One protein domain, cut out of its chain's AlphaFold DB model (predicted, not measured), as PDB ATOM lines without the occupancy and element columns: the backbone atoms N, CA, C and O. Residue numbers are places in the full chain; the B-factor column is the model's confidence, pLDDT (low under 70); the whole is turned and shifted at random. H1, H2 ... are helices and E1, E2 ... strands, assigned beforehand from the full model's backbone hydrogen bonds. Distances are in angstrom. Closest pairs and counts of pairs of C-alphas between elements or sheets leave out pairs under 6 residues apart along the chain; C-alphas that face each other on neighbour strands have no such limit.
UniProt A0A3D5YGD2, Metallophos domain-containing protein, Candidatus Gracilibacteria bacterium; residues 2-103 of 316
ATOM      1  N   HIS A   2     142.538 171.774 113.819       93.56
ATOM      2  CA  HIS A   2     142.392 173.177 114.195       93.56
ATOM      3  C   HIS A   2     143.490 173.634 115.153       93.56
ATOM      4  O   HIS A   2     143.217 174.083 116.271       93.56
ATOM      5  N   ILE A   3     144.744 173.466 114.735       93.94
ATOM      6  CA  ILE A   3     145.895 173.859 115.540       93.94
ATOM      7  C   ILE A   3     145.987 175.389 115.598       93.94
ATOM      8  O   ILE A   3     145.768 176.085 114.611       93.94
ATOM      9  N   THR A   4     146.285 175.923 116.779       93.25
ATOM     10  CA  THR A   4     146.472 177.363 117.012       93.25
ATOM     11  C   THR A   4     147.630 177.572 117.972       93.25
ATOM     12  O   THR A   4     147.963 176.677 118.748       93.25
ATOM     13  N   SER A   5     148.216 178.766 117.995       92.44
ATOM     14  CA  SER A   5     149.339 179.105 118.874       92.44
ATOM     15  C   SER A   5     149.000 178.931 120.353       92.44
ATOM     16  O   SER A   5     149.881 178.611 121.144       92.44
ATOM     17  N   LYS A   6     147.716 179.049 120.722       91.25
ATOM     18  CA  LYS A   6     147.233 178.795 122.085       91.25
ATOM     19  C   LYS A   6     147.336 177.319 122.492       91.25
ATOM     20  O   LYS A   6     147.553 177.029 123.662       91.25
ATOM     21  N   HIS A   7     147.147 176.389 121.554       91.00
ATOM     22  CA  HIS A   7     147.009 174.959 121.860       91.00
ATOM     23  C   HIS A   7     148.077 174.069 121.211       91.00
ATOM     24  O   HIS A   7     148.118 172.878 121.515       91.00
ATOM     25  N   LYS A   8     148.940 174.614 120.344       94.25
ATOM     26  CA  LYS A   8     149.902 173.849 119.537       94.25
ATOM     27  C   LYS A   8     150.817 172.951 120.368       94.25
ATOM     28  O   LYS A   8     150.969 171.788 120.022       94.25
ATOM     29  N   GLU A   9     151.353 173.453 121.483       94.00
ATOM     30  CA  GLU A   9     152.300 172.688 122.302       94.00
ATOM     31  C   GLU A   9     151.610 171.488 122.939       94.00
ATOM     32  O   GLU A   9     152.104 170.371 122.852       94.00
ATOM     33  N   ARG A  10     150.409 171.695 123.494       91.81
ATOM     34  CA  ARG A  10     149.620 170.617 124.093       91.81
ATOM     35  C   ARG A  10     149.210 169.575 123.053       91.81
ATOM     36  O   ARG A  10     149.309 168.390 123.337       91.81
ATOM     37  N   ILE A  11     148.780 170.007 121.863       94.75
ATOM     38  CA  ILE A  11     148.439 169.100 120.756       94.75
ATOM     39  C   ILE A  11     149.644 168.247 120.367       94.75
ATOM     40  O   ILE A  11     149.541 167.026 120.354       94.75
ATOM     41  N   ILE A  12     150.787 168.873 120.085       96.69
ATOM     42  CA  ILE A  12     151.986 168.158 119.638       96.69
ATOM     43  C   ILE A  12     152.506 167.224 120.736       96.69
ATOM     44  O   ILE A  12     152.876 166.095 120.439       96.69
ATOM     45  N   GLN A  13     152.500 167.650 122.002       94.62
ATOM     46  CA  GLN A  13     152.926 166.810 123.125       94.62
ATOM     47  C   GLN A  13     152.052 165.565 123.290       94.62
ATOM     48  O   GLN A  13     152.597 164.480 123.464       94.62
ATOM     49  N   GLU A  14     150.728 165.705 123.215       93.25
ATOM     50  CA  GLU A  14     149.806 164.567 123.323       93.25
ATOM     51  C   GLU A  14     149.953 163.611 122.135       93.25
ATOM     52  O   GLU A  14     150.067 162.406 122.336       93.25
ATOM     53  N   LEU A  15     150.053 164.133 120.907       95.81
ATOM     54  CA  LEU A  15     150.305 163.310 119.718       95.81
ATOM     55  C   LEU A  15     151.652 162.581 119.800       95.81
ATOM     56  O   LEU A  15     151.733 161.395 119.492       95.81
ATOM     57  N   ARG A  16     152.709 163.270 120.241       95.75
ATOM     58  CA  ARG A  16     154.036 162.676 120.423       95.75
ATOM     59  C   ARG A  16     154.009 161.585 121.490       95.75
ATOM     60  O   ARG A  16     154.552 160.510 121.265       95.75
ATOM     61  N   ALA A  17     153.377 161.843 122.635       93.19
ATOM     62  CA  ALA A  17     153.241 160.856 123.703       93.19
ATOM     63  C   ALA A  17     152.489 159.612 123.216       93.19
ATOM     64  O   ALA A  17     152.930 158.495 123.472       93.19
ATOM     65  N   TYR A  18     151.412 159.816 122.456       93.44
ATOM     66  CA  TYR A  18     150.628 158.737 121.874       93.44
ATOM     67  C   TYR A  18     151.436 157.863 120.913       93.44
ATOM     68  O   TYR A  18     151.447 156.644 121.050       93.44
ATOM     69  N   ILE A  19     152.156 158.475 119.971       95.19
ATOM     70  CA  ILE A  19     152.967 157.740 118.991       95.19
ATOM     71  C   ILE A  19     154.139 157.024 119.678       95.19
ATOM     72  O   ILE A  19     154.425 155.873 119.367       95.19
ATOM     73  N   ASN A  20     154.779 157.657 120.666       93.19
ATOM     74  CA  ASN A  20     155.875 157.041 121.417       93.19
ATOM     75  C   ASN A  20     155.423 155.854 122.280       93.19
ATOM     76  O   ASN A  20     156.219 154.946 122.518       93.19
ATOM     77  N   ALA A  21     154.171 155.850 122.746       92.31
ATOM     78  CA  ALA A  21     153.586 154.710 123.450       92.31
ATOM     79  C   ALA A  21     153.324 153.511 122.520       92.31
ATOM     80  O   ALA A  21     153.235 152.381 122.996       92.31
ATOM     81  N   HIS A  22     153.278 153.741 121.205       93.00
ATOM     82  CA  HIS A  22     153.016 152.727 120.184       93.00
ATOM     83  C   HIS A  22     154.152 152.685 119.144       93.00
ATOM     84  O   HIS A  22     153.945 152.957 117.961       93.00
ATOM     85  N   PRO A  23     155.390 152.337 119.549       93.06
ATOM     86  CA  PRO A  23     156.569 152.467 118.692       93.06
ATOM     87  C   PRO A  23     156.535 151.565 117.451       93.06
ATOM     88  O   PRO A  23     157.216 151.871 116.471       93.06
ATOM     89  N   SER A  24     155.746 150.484 117.471       92.06
ATOM     90  CA  SER A  24     155.530 149.587 116.330       92.06
ATOM     91  C   SER A  24     154.691 150.208 115.212       92.06
ATOM     92  O   SER A  24     154.766 149.734 114.080       92.06
ATOM     93  N   GLU A  25     153.927 151.264 115.498       93.31
ATOM     94  CA  GLU A  25     153.075 151.931 114.512       93.31
ATOM     95  C   GLU A  25     153.938 152.697 113.520       93.31
ATOM     96  O   GLU A  25     154.508 153.742 113.841       93.31
ATOM     97  N   ASN A  26     154.086 152.166 112.311       93.69
ATOM     98  CA  ASN A  26     154.939 152.766 111.284       93.69
ATOM     99  C   ASN A  26     154.179 153.694 110.339       93.69
ATOM    100  O   ASN A  26     154.813 154.486 109.644       93.69
ATOM    101  N   THR A  27     152.848 153.628 110.330       97.19
ATOM    102  CA  THR A  27     151.991 154.440 109.466       97.19
ATOM    103  C   THR A  27     151.135 155.378 110.304       97.19
ATOM    104  O   THR A  27     150.343 154.927 111.121       97.19
ATOM    105  N   ILE A  28     151.261 156.686 110.079       98.00
ATOM    106  CA  ILE A  28     150.516 157.724 110.799       98.00
ATOM    107  C   ILE A  28     149.676 158.514 109.796       98.00
ATOM    108  O   ILE A  28     150.206 159.019 108.808       98.00
ATOM    109  N   ILE A  29     148.371 158.650 110.037       97.94
ATOM    110  CA  ILE A  29     147.454 159.344 109.122       97.94
ATOM    111  C   ILE A  29     146.812 160.540 109.829       97.94
ATOM    112  O   ILE A  29     146.132 160.399 110.841       97.94
ATOM    113  N   PHE A  30     146.992 161.733 109.264       97.94
ATOM    114  CA  PHE A  30     146.367 162.971 109.709       97.94
ATOM    115  C   PHE A  30     145.193 163.336 108.798       97.94
ATOM    116  O   PHE A  30     145.380 163.602 107.612       97.94
ATOM    117  N   LEU A  31     143.994 163.411 109.377       96.44
ATOM    118  CA  LEU A  31     142.715 163.593 108.676       96.44
ATOM    119  C   LEU A  31     142.318 165.071 108.487       96.44
ATOM    120  O   LEU A  31     141.168 165.433 108.701       96.44
ATOM    121  N   GLY A  32     143.276 165.936 108.149       95.06
ATOM    122  CA  GLY A  32     143.008 167.325 107.764       95.06
ATOM    123  C   GLY A  32     142.395 168.257 108.820       95.06
ATOM    124  O   GLY A  32     142.413 168.033 110.041       95.06
ATOM    125  N   ASP A  33     141.894 169.378 108.303       95.00
ATOM    126  CA  ASP A  33     141.414 170.552 109.026       95.00
ATOM    127  C   ASP A  33     142.434 171.051 110.045       95.00
ATOM    128  O   ASP A  33     142.156 171.156 111.236       95.00
ATOM    129  N   TYR A  34     143.656 171.323 109.609       95.06
ATOM    130  CA  TYR A  34     144.714 171.939 110.403       95.06
ATOM    131  C   TYR A  34     144.389 173.395 110.745       95.06
ATOM    132  O   TYR A  34     144.607 173.813 111.883       95.06
ATOM    133  N   VAL A  35     143.814 174.151 109.807       90.69
ATOM    134  CA  VAL A  35     143.447 175.568 109.993       90.69
ATOM    135  C   VAL A  35     142.074 175.709 110.649       90.69
ATOM    136  O   VAL A  35     141.163 174.936 110.376       90.69
ATOM    137  N   TYR A  36     141.888 176.708 111.516       80.56
ATOM    138  CA  TYR A  36     140.596 177.015 112.146       80.56
ATOM    139  C   TYR A  36     139.939 178.247 111.517       80.56
ATOM    140  O   TYR A  36     140.534 179.320 111.548       80.56
ATOM    141  N   HIS A  37     138.721 178.118 110.972       70.44
ATOM    142  CA  HIS A  37     137.929 179.233 110.411       70.44
ATOM    143  C   HIS A  37     138.722 180.185 109.491       70.44
ATOM    144  O   HIS A  37     138.569 181.402 109.570       70.44
ATOM    145  N   PHE A  38     139.601 179.644 108.639       64.56
ATOM    146  CA  PHE A  38     140.479 180.421 107.746       64.56
ATOM    147  C   PHE A  38     141.453 181.383 108.463       64.56
ATOM    148  O   PHE A  38     142.123 182.183 107.814       64.56
ATOM    149  N   SER A  39     141.578 181.288 109.791       76.25
ATOM    150  CA  SER A  39     142.592 181.994 110.569       76.25
ATOM    151  C   SER A  39     143.925 181.276 110.412       76.25
ATOM    152  O   SER A  39     144.201 180.263 111.063       76.25
ATOM    153  N   TYR A  40     144.733 181.779 109.484       84.50
ATOM    154  CA  TYR A  40     146.048 181.234 109.192       84.50
ATOM    155  C   TYR A  40     147.035 181.561 110.317       84.50
ATOM    156  O   TYR A  40     147.665 182.619 110.346       84.50
ATOM    157  N   ASP A  41     147.191 180.623 111.247       91.56
ATOM    158  CA  ASP A  41     148.211 180.694 112.287       91.56
ATOM    159  C   ASP A  41     149.506 180.032 111.799       91.56
ATOM    160  O   ASP A  41     149.748 178.836 111.996       91.56
ATOM    161  N   ARG A  42     150.357 180.833 111.149       91.31
ATOM    162  CA  ARG A  42     151.635 180.369 110.590       91.31
ATOM    163  C   ARG A  42     152.519 179.687 111.636       91.31
ATOM    164  O   ARG A  42     153.177 178.700 111.327       91.31
ATOM    165  N   THR A  43     152.557 180.213 112.858       93.94
ATOM    166  CA  THR A  43     153.410 179.687 113.933       93.94
ATOM    167  C   THR A  43     152.958 178.292 114.351       93.94
ATOM    168  O   THR A  43     153.789 177.399 114.542       93.94
ATOM    169  N   ALA A  44     151.648 178.088 114.474       95.25
ATOM    170  CA  ALA A  44     151.073 176.790 114.794       95.25
ATOM    171  C   ALA A  44     151.275 175.775 113.661       95.25
ATOM    172  O   ALA A  44     151.742 174.668 113.920       95.25
ATOM    173  N   LEU A  45     151.010 176.167 112.410       95.56
ATOM    174  CA  LEU A  45     151.202 175.302 111.241       95.56
ATOM    175  C   LEU A  45     152.667 174.907 111.047       95.56
ATOM    176  O   LEU A  45     152.947 173.744 110.781       95.56
ATOM    177  N   LEU A  46     153.606 175.838 111.245       96.19
ATOM    178  CA  LEU A  46     155.034 175.527 111.187       96.19
ATOM    179  C   LEU A  46     155.439 174.536 112.287       96.19
ATOM    180  O   LEU A  46     156.209 173.619 112.028       96.19
ATOM    181  N   SER A  47     154.886 174.682 113.494       97.12
ATOM    182  CA  SER A  47     155.151 173.742 114.595       97.12
ATOM    183  C   SER A  47     154.609 172.343 114.275       97.12
ATOM    184  O   SER A  47     155.279 171.350 114.541       97.12
ATOM    185  N   LEU A  48     153.427 172.259 113.658       97.50
ATOM    186  CA  LEU A  48     152.861 170.992 113.196       97.50
ATOM    187  C   LEU A  48     153.695 170.370 112.066       97.50
ATOM    188  O   LEU A  48     153.951 169.172 112.082       97.50
ATOM    189  N   TYR A  49     154.167 171.181 111.120       97.69
ATOM    190  CA  TYR A  49     155.061 170.711 110.066       97.69
ATOM    191  C   TYR A  49     156.382 170.168 110.626       97.69
ATOM    192  O   TYR A  49     156.813 169.097 110.212       97.69
ATOM    193  N   HIS A  50     156.996 170.845 111.603       98.00
ATOM    194  CA  HIS A  50     158.189 170.322 112.277       98.00
ATOM    195  C   HIS A  50     157.921 168.970 112.939       98.00
ATOM    196  O   HIS A  50     158.765 168.085 112.863       98.00
ATOM    197  N   PHE A  51     156.738 168.782 113.528       98.44
ATOM    198  CA  PHE A  51     156.346 167.483 114.065       98.44
ATOM    199  C   PHE A  51     156.209 166.412 112.971       98.44
ATOM    200  O   PHE A  51     156.630 165.279 113.174       98.44
ATOM    201  N   PHE A  52     155.700 166.746 111.780       97.94
ATOM    202  CA  PHE A  52     155.710 165.803 110.654       97.94
ATOM    203  C   PHE A  52     157.136 165.412 110.247       97.94
ATOM    204  O   PHE A  52     157.403 164.232 110.034       97.94
ATOM    205  N   VAL A  53     158.058 166.377 110.181       96.62
ATOM    206  CA  VAL A  53     159.473 166.110 109.874       96.62
ATOM    207  C   VAL A  53     160.120 165.240 110.956       96.62
ATOM    208  O   VAL A  53     160.819 164.295 110.617       96.62
ATOM    209  N   GLU A  54     159.821 165.481 112.235       96.94
ATOM    210  CA  GLU A  54     160.277 164.640 113.352       96.94
ATOM    211  C   GLU A  54     159.851 163.172 113.159       96.94
ATOM    212  O   GLU A  54     160.666 162.263 113.292       96.94
ATOM    213  N   LEU A  55     158.593 162.920 112.780       96.94
ATOM    214  CA  LEU A  55     158.103 161.562 112.501       96.94
ATOM    215  C   LEU A  55     158.791 160.932 111.279       96.94
ATOM    216  O   LEU A  55     159.114 159.743 111.283       96.94
ATOM    217  N   PHE A  56     159.048 161.722 110.240       94.81
ATOM    218  CA  PHE A  56     159.811 161.285 109.071       94.81
ATOM    219  C   PHE A  56     161.247 160.879 109.434       94.81
ATOM    220  O   PHE A  56     161.723 159.836 108.986       94.81
ATOM    221  N   GLU A  57     161.924 161.657 110.280       93.00
ATOM    222  CA  GLU A  57     163.270 161.345 110.782       93.00
ATOM    223  C   GLU A  57     163.288 160.071 111.639       93.00
ATOM    224  O   GLU A  57     164.277 159.343 111.639       93.00
ATOM    225  N   GLN A  58     162.174 159.747 112.300       93.75
ATOM    226  CA  GLN A  58     161.977 158.489 113.032       93.75
ATOM    227  C   GLN A  58     161.674 157.280 112.127       93.75
ATOM    228  O   GLN A  58     161.409 156.188 112.632       93.75
ATOM    229  N   GLY A  59     161.677 157.442 110.801       93.56
ATOM    230  CA  GLY A  59     161.394 156.348 109.868       93.56
ATOM    231  C   GLY A  59     159.904 156.079 109.637       93.56
ATOM    232  O   GLY A  59     159.562 155.075 109.013       93.56
ATOM    233  N   LYS A  60     159.000 156.945 110.118       95.44
ATOM    234  CA  LYS A  60     157.547 156.754 109.978       95.44
ATOM    235  C   LYS A  60     157.052 157.158 108.588       95.44
ATOM    236  O   LYS A  60     157.551 158.104 107.978       95.44
ATOM    237  N   SER A  61     156.031 156.464 108.097       95.62
ATOM    238  CA  SER A  61     155.256 156.860 106.921       95.62
ATOM    239  C   SER A  61     154.067 157.708 107.360       95.62
ATOM    240  O   SER A  61     153.171 157.227 108.051       95.62
ATOM    241  N   VAL A  62     154.060 158.985 106.993       97.69
ATOM    242  CA  VAL A  62     153.072 159.964 107.447       97.69
ATOM    243  C   VAL A  62     152.223 160.428 106.272       97.69
ATOM    244  O   VAL A  62     152.731 161.007 105.313       97.69
ATOM    245  N   TYR A  63     150.914 160.224 106.367       98.12
ATOM    246  CA  TYR A  63     149.928 160.669 105.387       98.12
ATOM    247  C   TYR A  63     149.185 161.893 105.920       98.12
ATOM    248  O   TYR A  63     148.595 161.860 106.994       98.12
ATOM    249  N   ILE A  64     149.220 162.988 105.169       98.00
ATOM    250  CA  ILE A  64     148.736 164.312 105.567       98.00
ATOM    251  C   ILE A  64     147.632 164.695 104.583       98.00
ATOM    252  O   ILE A  64     147.913 165.182 103.486       98.00
ATOM    253  N   LEU A  65     146.380 164.408 104.939       97.25
ATOM    254  CA  LEU A  65     145.226 164.661 104.077       97.25
ATOM    255  C   LEU A  65     144.776 166.113 104.213       97.25
ATOM    256  O   LEU A  65     144.699 166.644 105.317       97.25
ATOM    257  N   SER A  66     144.431 166.756 103.096       95.19
ATOM    258  CA  SER A  66     143.843 168.097 103.148       95.19
ATOM    259  C   SER A  66     142.363 168.044 103.523       95.19
ATOM    260  O   SER A  66     141.576 167.382 102.840       95.19
ATOM    261  N   GLY A  67     141.982 168.802 104.549       94.81
ATOM    262  CA  GLY A  67     140.592 169.095 104.884       94.81
ATOM    263  C   GLY A  67     140.036 170.308 104.137       94.81
ATOM    264  O   GLY A  67     140.720 170.944 103.327       94.81
ATOM    265  N   ASN A  68     138.775 170.648 104.401       91.56
ATOM    266  CA  ASN A  68     138.102 171.775 103.752       91.56
ATOM    267  C   ASN A  68     138.637 173.132 104.229       91.56
ATOM    268  O   ASN A  68     138.567 174.109 103.482       91.56
ATOM    269  N   HIS A  69     139.190 173.202 105.442       92.75
ATOM    270  CA  HIS A  69     139.783 174.430 105.974       92.75
ATOM    271  C   HIS A  69     141.245 174.642 105.569       92.75
ATOM    272  O   HIS A  69     141.775 175.737 105.744       92.75
ATOM    273  N   ASP A  70     141.896 173.639 104.982       93.38
ATOM    274  CA  ASP A  70     143.343 173.642 104.737       93.38
ATOM    275  C   ASP A  70     143.759 174.311 103.431       93.38
ATOM    276  O   ASP A  70     144.840 174.043 102.897       93.38
ATOM    277  N   ARG A  71     142.898 175.170 102.887       87.31
ATOM    278  CA  ARG A  71     143.153 175.859 101.628       87.31
ATOM    279  C   ARG A  71     143.078 177.370 101.783       87.31
ATOM    280  O   ARG A  71     142.122 177.910 102.337       87.31
ATOM    281  N   LEU A  72     144.084 178.043 101.235       83.69
ATOM    282  CA  LEU A  72     144.135 179.486 101.032       83.69
ATOM    283  C   LEU A  72     143.923 179.748  99.539       83.69
ATOM    284  O   LEU A  72     144.829 179.578  98.723       83.69
ATOM    285  N   GLY A  73     142.690 180.086  99.159       83.44
ATOM    286  CA  GLY A  73     142.291 180.060  97.751       83.44
ATOM    287  C   GLY A  73     142.346 178.629  97.204       83.44
ATOM    288  O   GLY A  73     141.715 177.732  97.758       83.44
ATOM    289  N   SER A  74     143.095 178.399  96.124       82.50
ATOM    290  CA  SER A  74     143.307 177.057  95.558       82.50
ATOM    291  C   SER A  74     144.475 176.291  96.191       82.50
ATOM    292  O   SER A  74     144.563 175.073  96.008       82.50
ATOM    293  N   SER A  75     145.345 176.974  96.936       88.31
ATOM    294  CA  SER A  75     146.587 176.417  97.475       88.31
ATOM    295  C   SER A  75     146.375 175.726  98.813       88.31
ATOM    296  O   SER A  75     145.677 176.235  99.688       88.31
ATOM    297  N   PHE A  76     146.989 174.558  98.970       93.38
ATOM    298  CA  PHE A  76     147.028 173.833 100.237       93.38
ATOM    299  C   PHE A  76     148.040 174.484 101.189       93.38
ATOM    300  O   PHE A  76     149.089 174.949 100.757       93.38
ATOM    301  N   VAL A  77     147.754 174.493 102.491       94.06
ATOM    302  CA  VAL A  77     148.587 175.183 103.502       94.06
ATOM    303  C   VAL A  77     150.007 174.628 103.659       94.06
ATOM    304  O   VAL A  77     150.852 175.304 104.235       94.06
ATOM    305  N   PHE A  78     150.278 173.422 103.150       95.50
ATOM    306  CA  PHE A  78     151.617 172.824 103.098       95.50
ATOM    307  C   PHE A  78     152.093 172.570 101.656       95.50
ATOM    308  O   PHE A  78     152.858 171.638 101.413       95.50
ATOM    309  N   GLU A  79     151.641 173.360 100.675       94.44
ATOM    310  CA  GLU A  79     151.991 173.171  99.258       94.44
ATOM    311  C   GLU A  79     153.512 173.243  99.001       94.44
ATOM    312  O   GLU A  79     154.049 172.458  98.217       94.44
ATOM    313  N   GLU A  80     154.238 174.135  99.676       93.62
ATOM    314  CA  GLU A  80     155.696 174.238  99.552       93.62
ATOM    315  C   GLU A  80     156.402 172.988 100.084       93.62
ATOM    316  O   GLU A  80     157.313 172.468  99.436       93.62
ATOM    317  N   ALA A  81     155.947 172.465 101.226       94.62
ATOM    318  CA  ALA A  81     156.463 171.221 101.785       94.62
ATOM    319  C   ALA A  81     156.146 170.030 100.871       94.62
ATOM    320  O   ALA A  81     157.026 169.213 100.603       94.62
ATOM    321  N   GLN A  82     154.935 169.974 100.307       94.62
ATOM    322  CA  GLN A  82     154.558 168.973  99.309       94.62
ATOM    323  C   GLN A  82     155.512 168.993  98.108       94.62
ATOM    324  O   GLN A  82     156.010 167.941  97.704       94.62
ATOM    325  N   LYS A  83     155.825 170.176  97.562       93.62
ATOM    326  CA  LYS A  83     156.778 170.315  96.450       93.62
ATOM    327  C   LYS A  83     158.177 169.849  96.846       93.62
ATOM    328  O   LYS A  83     158.776 169.071  96.105       93.62
ATOM    329  N   ALA A  84     158.675 170.259  98.011       92.50
ATOM    330  CA  ALA A  84     159.995 169.865  98.496       92.50
ATOM    331  C   ALA A  84     160.114 168.340  98.676       92.50
ATOM    332  O   ALA A  84     161.022 167.722  98.119       92.50
ATOM    333  N   PHE A  85     159.160 167.709  99.363       91.81
ATOM    334  CA  PHE A  85     159.182 166.261  99.594       91.81
ATOM    335  C   PHE A  85     158.951 165.447  98.318       91.81
ATOM    336  O   PHE A  85     159.562 164.392  98.167       91.81
ATOM    337  N   SER A  86     158.197 165.971  97.345       89.44
ATOM    338  CA  SER A  86     158.069 165.336  96.023       89.44
ATOM    339  C   SER A  86     159.394 165.263  95.252       89.44
ATOM    340  O   SER A  86     159.543 164.437  94.352       89.44
ATOM    341  N   ILE A  87     160.355 166.138  95.574       88.19
ATOM    342  CA  ILE A  87     161.710 166.109  95.016       88.19
ATOM    343  C   ILE A  87     162.566 165.137  95.823       88.19
ATOM    344  O   ILE A  87     163.210 164.283  95.225       88.19
ATOM    345  N   ILE A  88     162.545 165.239  97.156       85.81
ATOM    346  CA  ILE A  88     163.344 164.394  98.058       85.81
ATOM    347  C   ILE A  88     163.050 162.906  97.824       85.81
ATOM    348  O   ILE A  88     163.979 162.129  97.646       85.81
ATOM    349  N   GLN A  89     161.774 162.527  97.717       83.12
ATOM    350  CA  GLN A  89     161.346 161.136  97.513       83.12
ATOM    351  C   GLN A  89     161.720 160.548  96.143       83.12
ATOM    352  O   GLN A  89     161.585 159.345  95.940       83.12
ATOM    353  N   LYS A  90     162.179 161.364  95.182       84.25
ATOM    354  CA  LYS A  90     162.749 160.852  93.921       84.25
ATOM    355  C   LYS A  90     164.168 160.318  94.104       84.25
ATOM    356  O   LYS A  90     164.651 159.591  93.241       84.25
ATOM    357  N   TYR A  91     164.836 160.711  95.184       81.12
ATOM    358  CA  TYR A  91     166.163 160.239  95.545       81.12
ATOM    359  C   TYR A  91     166.053 159.112  96.572       81.12
ATOM    360  O   TYR A  91     165.022 158.938  97.216       81.12
ATOM    361  N   ASP A  92     167.108 158.309  96.692       67.75
ATOM    362  CA  ASP A  92     167.112 157.148  97.578       67.75
ATOM    363  C   ASP A  92     167.067 157.584  99.056       67.75
ATOM    364  O   ASP A  92     168.075 158.004  99.626       67.75
ATOM    365  N   THR A  93     165.885 157.487  99.669       67.56
ATOM    366  CA  THR A  93     165.634 157.763 101.091       67.56
ATOM    367  C   THR A  93     165.510 156.481 101.919       67.56
ATOM    368  O   THR A  93     164.830 156.490 102.938       67.56
ATOM    369  N   LYS A  94     166.154 155.366 101.528       65.38
ATOM    370  CA  LYS A  94     166.034 154.031 102.174       65.38
ATOM    371  C   LYS A  94     166.172 153.974 103.702       65.38
ATOM    372  O   LYS A  94     165.776 152.975 104.294       65.38
ATOM    373  N   HIS A  95     166.750 154.993 104.335       65.00
ATOM    374  CA  HIS A  95     166.940 155.067 105.787       65.00
ATOM    375  C   HIS A  95     166.046 156.102 106.487       65.00
ATOM    376  O   HIS A  95     166.176 156.293 107.691       65.00
ATOM    377  N   GLN A  96     165.165 156.779 105.751       80.44
ATOM    378  CA  GLN A  96     164.231 157.774 106.276       80.44
ATOM    379  C   GLN A  96     162.787 157.306 106.079       80.44
ATOM    380  O   GLN A  96     162.513 156.384 105.307       80.44
ATOM    381  N   GLY A  97     161.865 157.936 106.806       90.19
ATOM    382  CA  GLY A  97     160.434 157.709 106.658       90.19
ATOM    383  C   GLY A  97     159.890 158.245 105.332       90.19
ATOM    384  O   GLY A  97     160.630 158.529 104.392       90.19
ATOM    385  N   ASN A  98     158.576 158.438 105.255       92.62
ATOM    386  CA  ASN A  98     157.932 159.058 104.097       92.62
ATOM    387  C   ASN A  98     156.942 160.129 104.548       92.62
ATOM    388  O   ASN A  98     156.185 159.902 105.483       92.62
ATOM    389  N   LEU A  99     156.907 161.277 103.865       95.12
ATOM    390  CA  LEU A  99     155.833 162.261 104.019       95.12
ATOM    391  C   LEU A  99     154.985 162.298 102.754       95.12
ATOM    392  O   LEU A  99     155.477 162.596 101.667       95.12
ATOM    393  N   HIS A 100     153.698 162.019 102.900       95.62
ATOM    394  CA  HIS A 100     152.732 162.003 101.815       95.62
ATOM    395  C   HIS A 100     151.695 163.100 102.039       95.62
ATOM    396  O   HIS A 100     150.807 162.972 102.877       95.62
ATOM    397  N   PHE A 101     151.781 164.181 101.268       96.75
ATOM    398  CA  PHE A 101     150.772 165.240 101.278       96.75
ATOM    399  C   PHE A 101     149.667 164.898 100.277       96.75
ATOM    400  O   PHE A 101     149.881 164.925  99.062       96.75
ATOM    401  N   ILE A 102     148.489 164.557 100.792       96.12
ATOM    402  CA  ILE A 102     147.369 164.023 100.022       96.12
ATOM    403  C   ILE A 102     146.360 165.141  99.757       96.12
ATOM    404  O   ILE A 102     145.483 165.431 100.572       96.12
ATOM    405  N   THR A 103     146.504 165.789  98.601       94.56
ATOM    406  CA  THR A 103     145.640 166.895  98.141       94.56
ATOM    407  C   THR A 103     144.728 166.511  96.972       94.56
ATOM    408  O   THR A 103     143.937 167.342  96.516       94.56
TER     409      THR A 103
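Overview. This is residues 2 to 103 of the 316 residues of the protein "Metallophos domain-containing protein" of Candidatus Gracilibacteria bacterium (UniProt A0A3D5YGD2). A small wall of three parallel strands, E1, E2 and E3, has helices on one side and a bare face on the other. H3 packs on E3, the final turns of H2 graze the wall with residues 52 to 57, and H1, off the sheet, packs on H2. The 102 printed residues hold three named helices and three named strands, in the order H1 E1 H2 E2 H3 E3, of mixed class. The whole is compact, with a radius of gyration of the C-alphas of 13.5 A and spans of 38 by 31 by 19 A.

Arrangement. Begin at inner strand E2, residues 61 to 65: edge strand E1, residues 27 to 30, is its parallel neighbour at 19 degrees, with N 28 and O 61 2.8 A apart, within hydrogen-bond range. On its other side is edge strand E3, residues 98 to 102, parallel at 14 degrees, with N 62 and O 98 at 2.8 A. H3, residues 79 to 88, is over E3, slantwise at 37 degrees on the local plane; C-alphas 82 and 101 are closest, 5.7 A. H2, residues 42 to 57, only grazes the sheet; the C-alphas of Phe 56 and Asn 98 are its closest to E3, 5.8 A. E1, H2, E2 and E2, H3, E3 are strand-helix-strand units, parallel neighbour strands with a helix between, both with right-handed crossovers. H1, residues 8 to 21, touches H2 with residues 8 to 12 alone, at a shallow tilt of 16 degrees, the same way; C-alphas 8 and 44 are closest, 5.7 A. H2 and H3 are only just apart, 8.4 A at their closest. In H1, H2 and H3 every O i to N i+4 pair is within hydrogen-bond range.

Along the chain. Find C-alpha 8 at (149.902, 173.849, 119.537); H1 runs 19.9 A from there. H2 spans 22.3 A and H3 14.4 A; E1, E2 and E3 span 10.2, 13.0 and 12.4 A, and E3 ends at C-alpha 102, (147.369, 164.023, 100.022).

Size, cuts and confidence. The C-alphas of His 37 and Asp 92 are farthest apart, 38.8 A. The printed part has no cut; the links E1 to H2 and E2 to H3 are long. Look for pLDDT under 70 at residue 38 and residues 92 to 95.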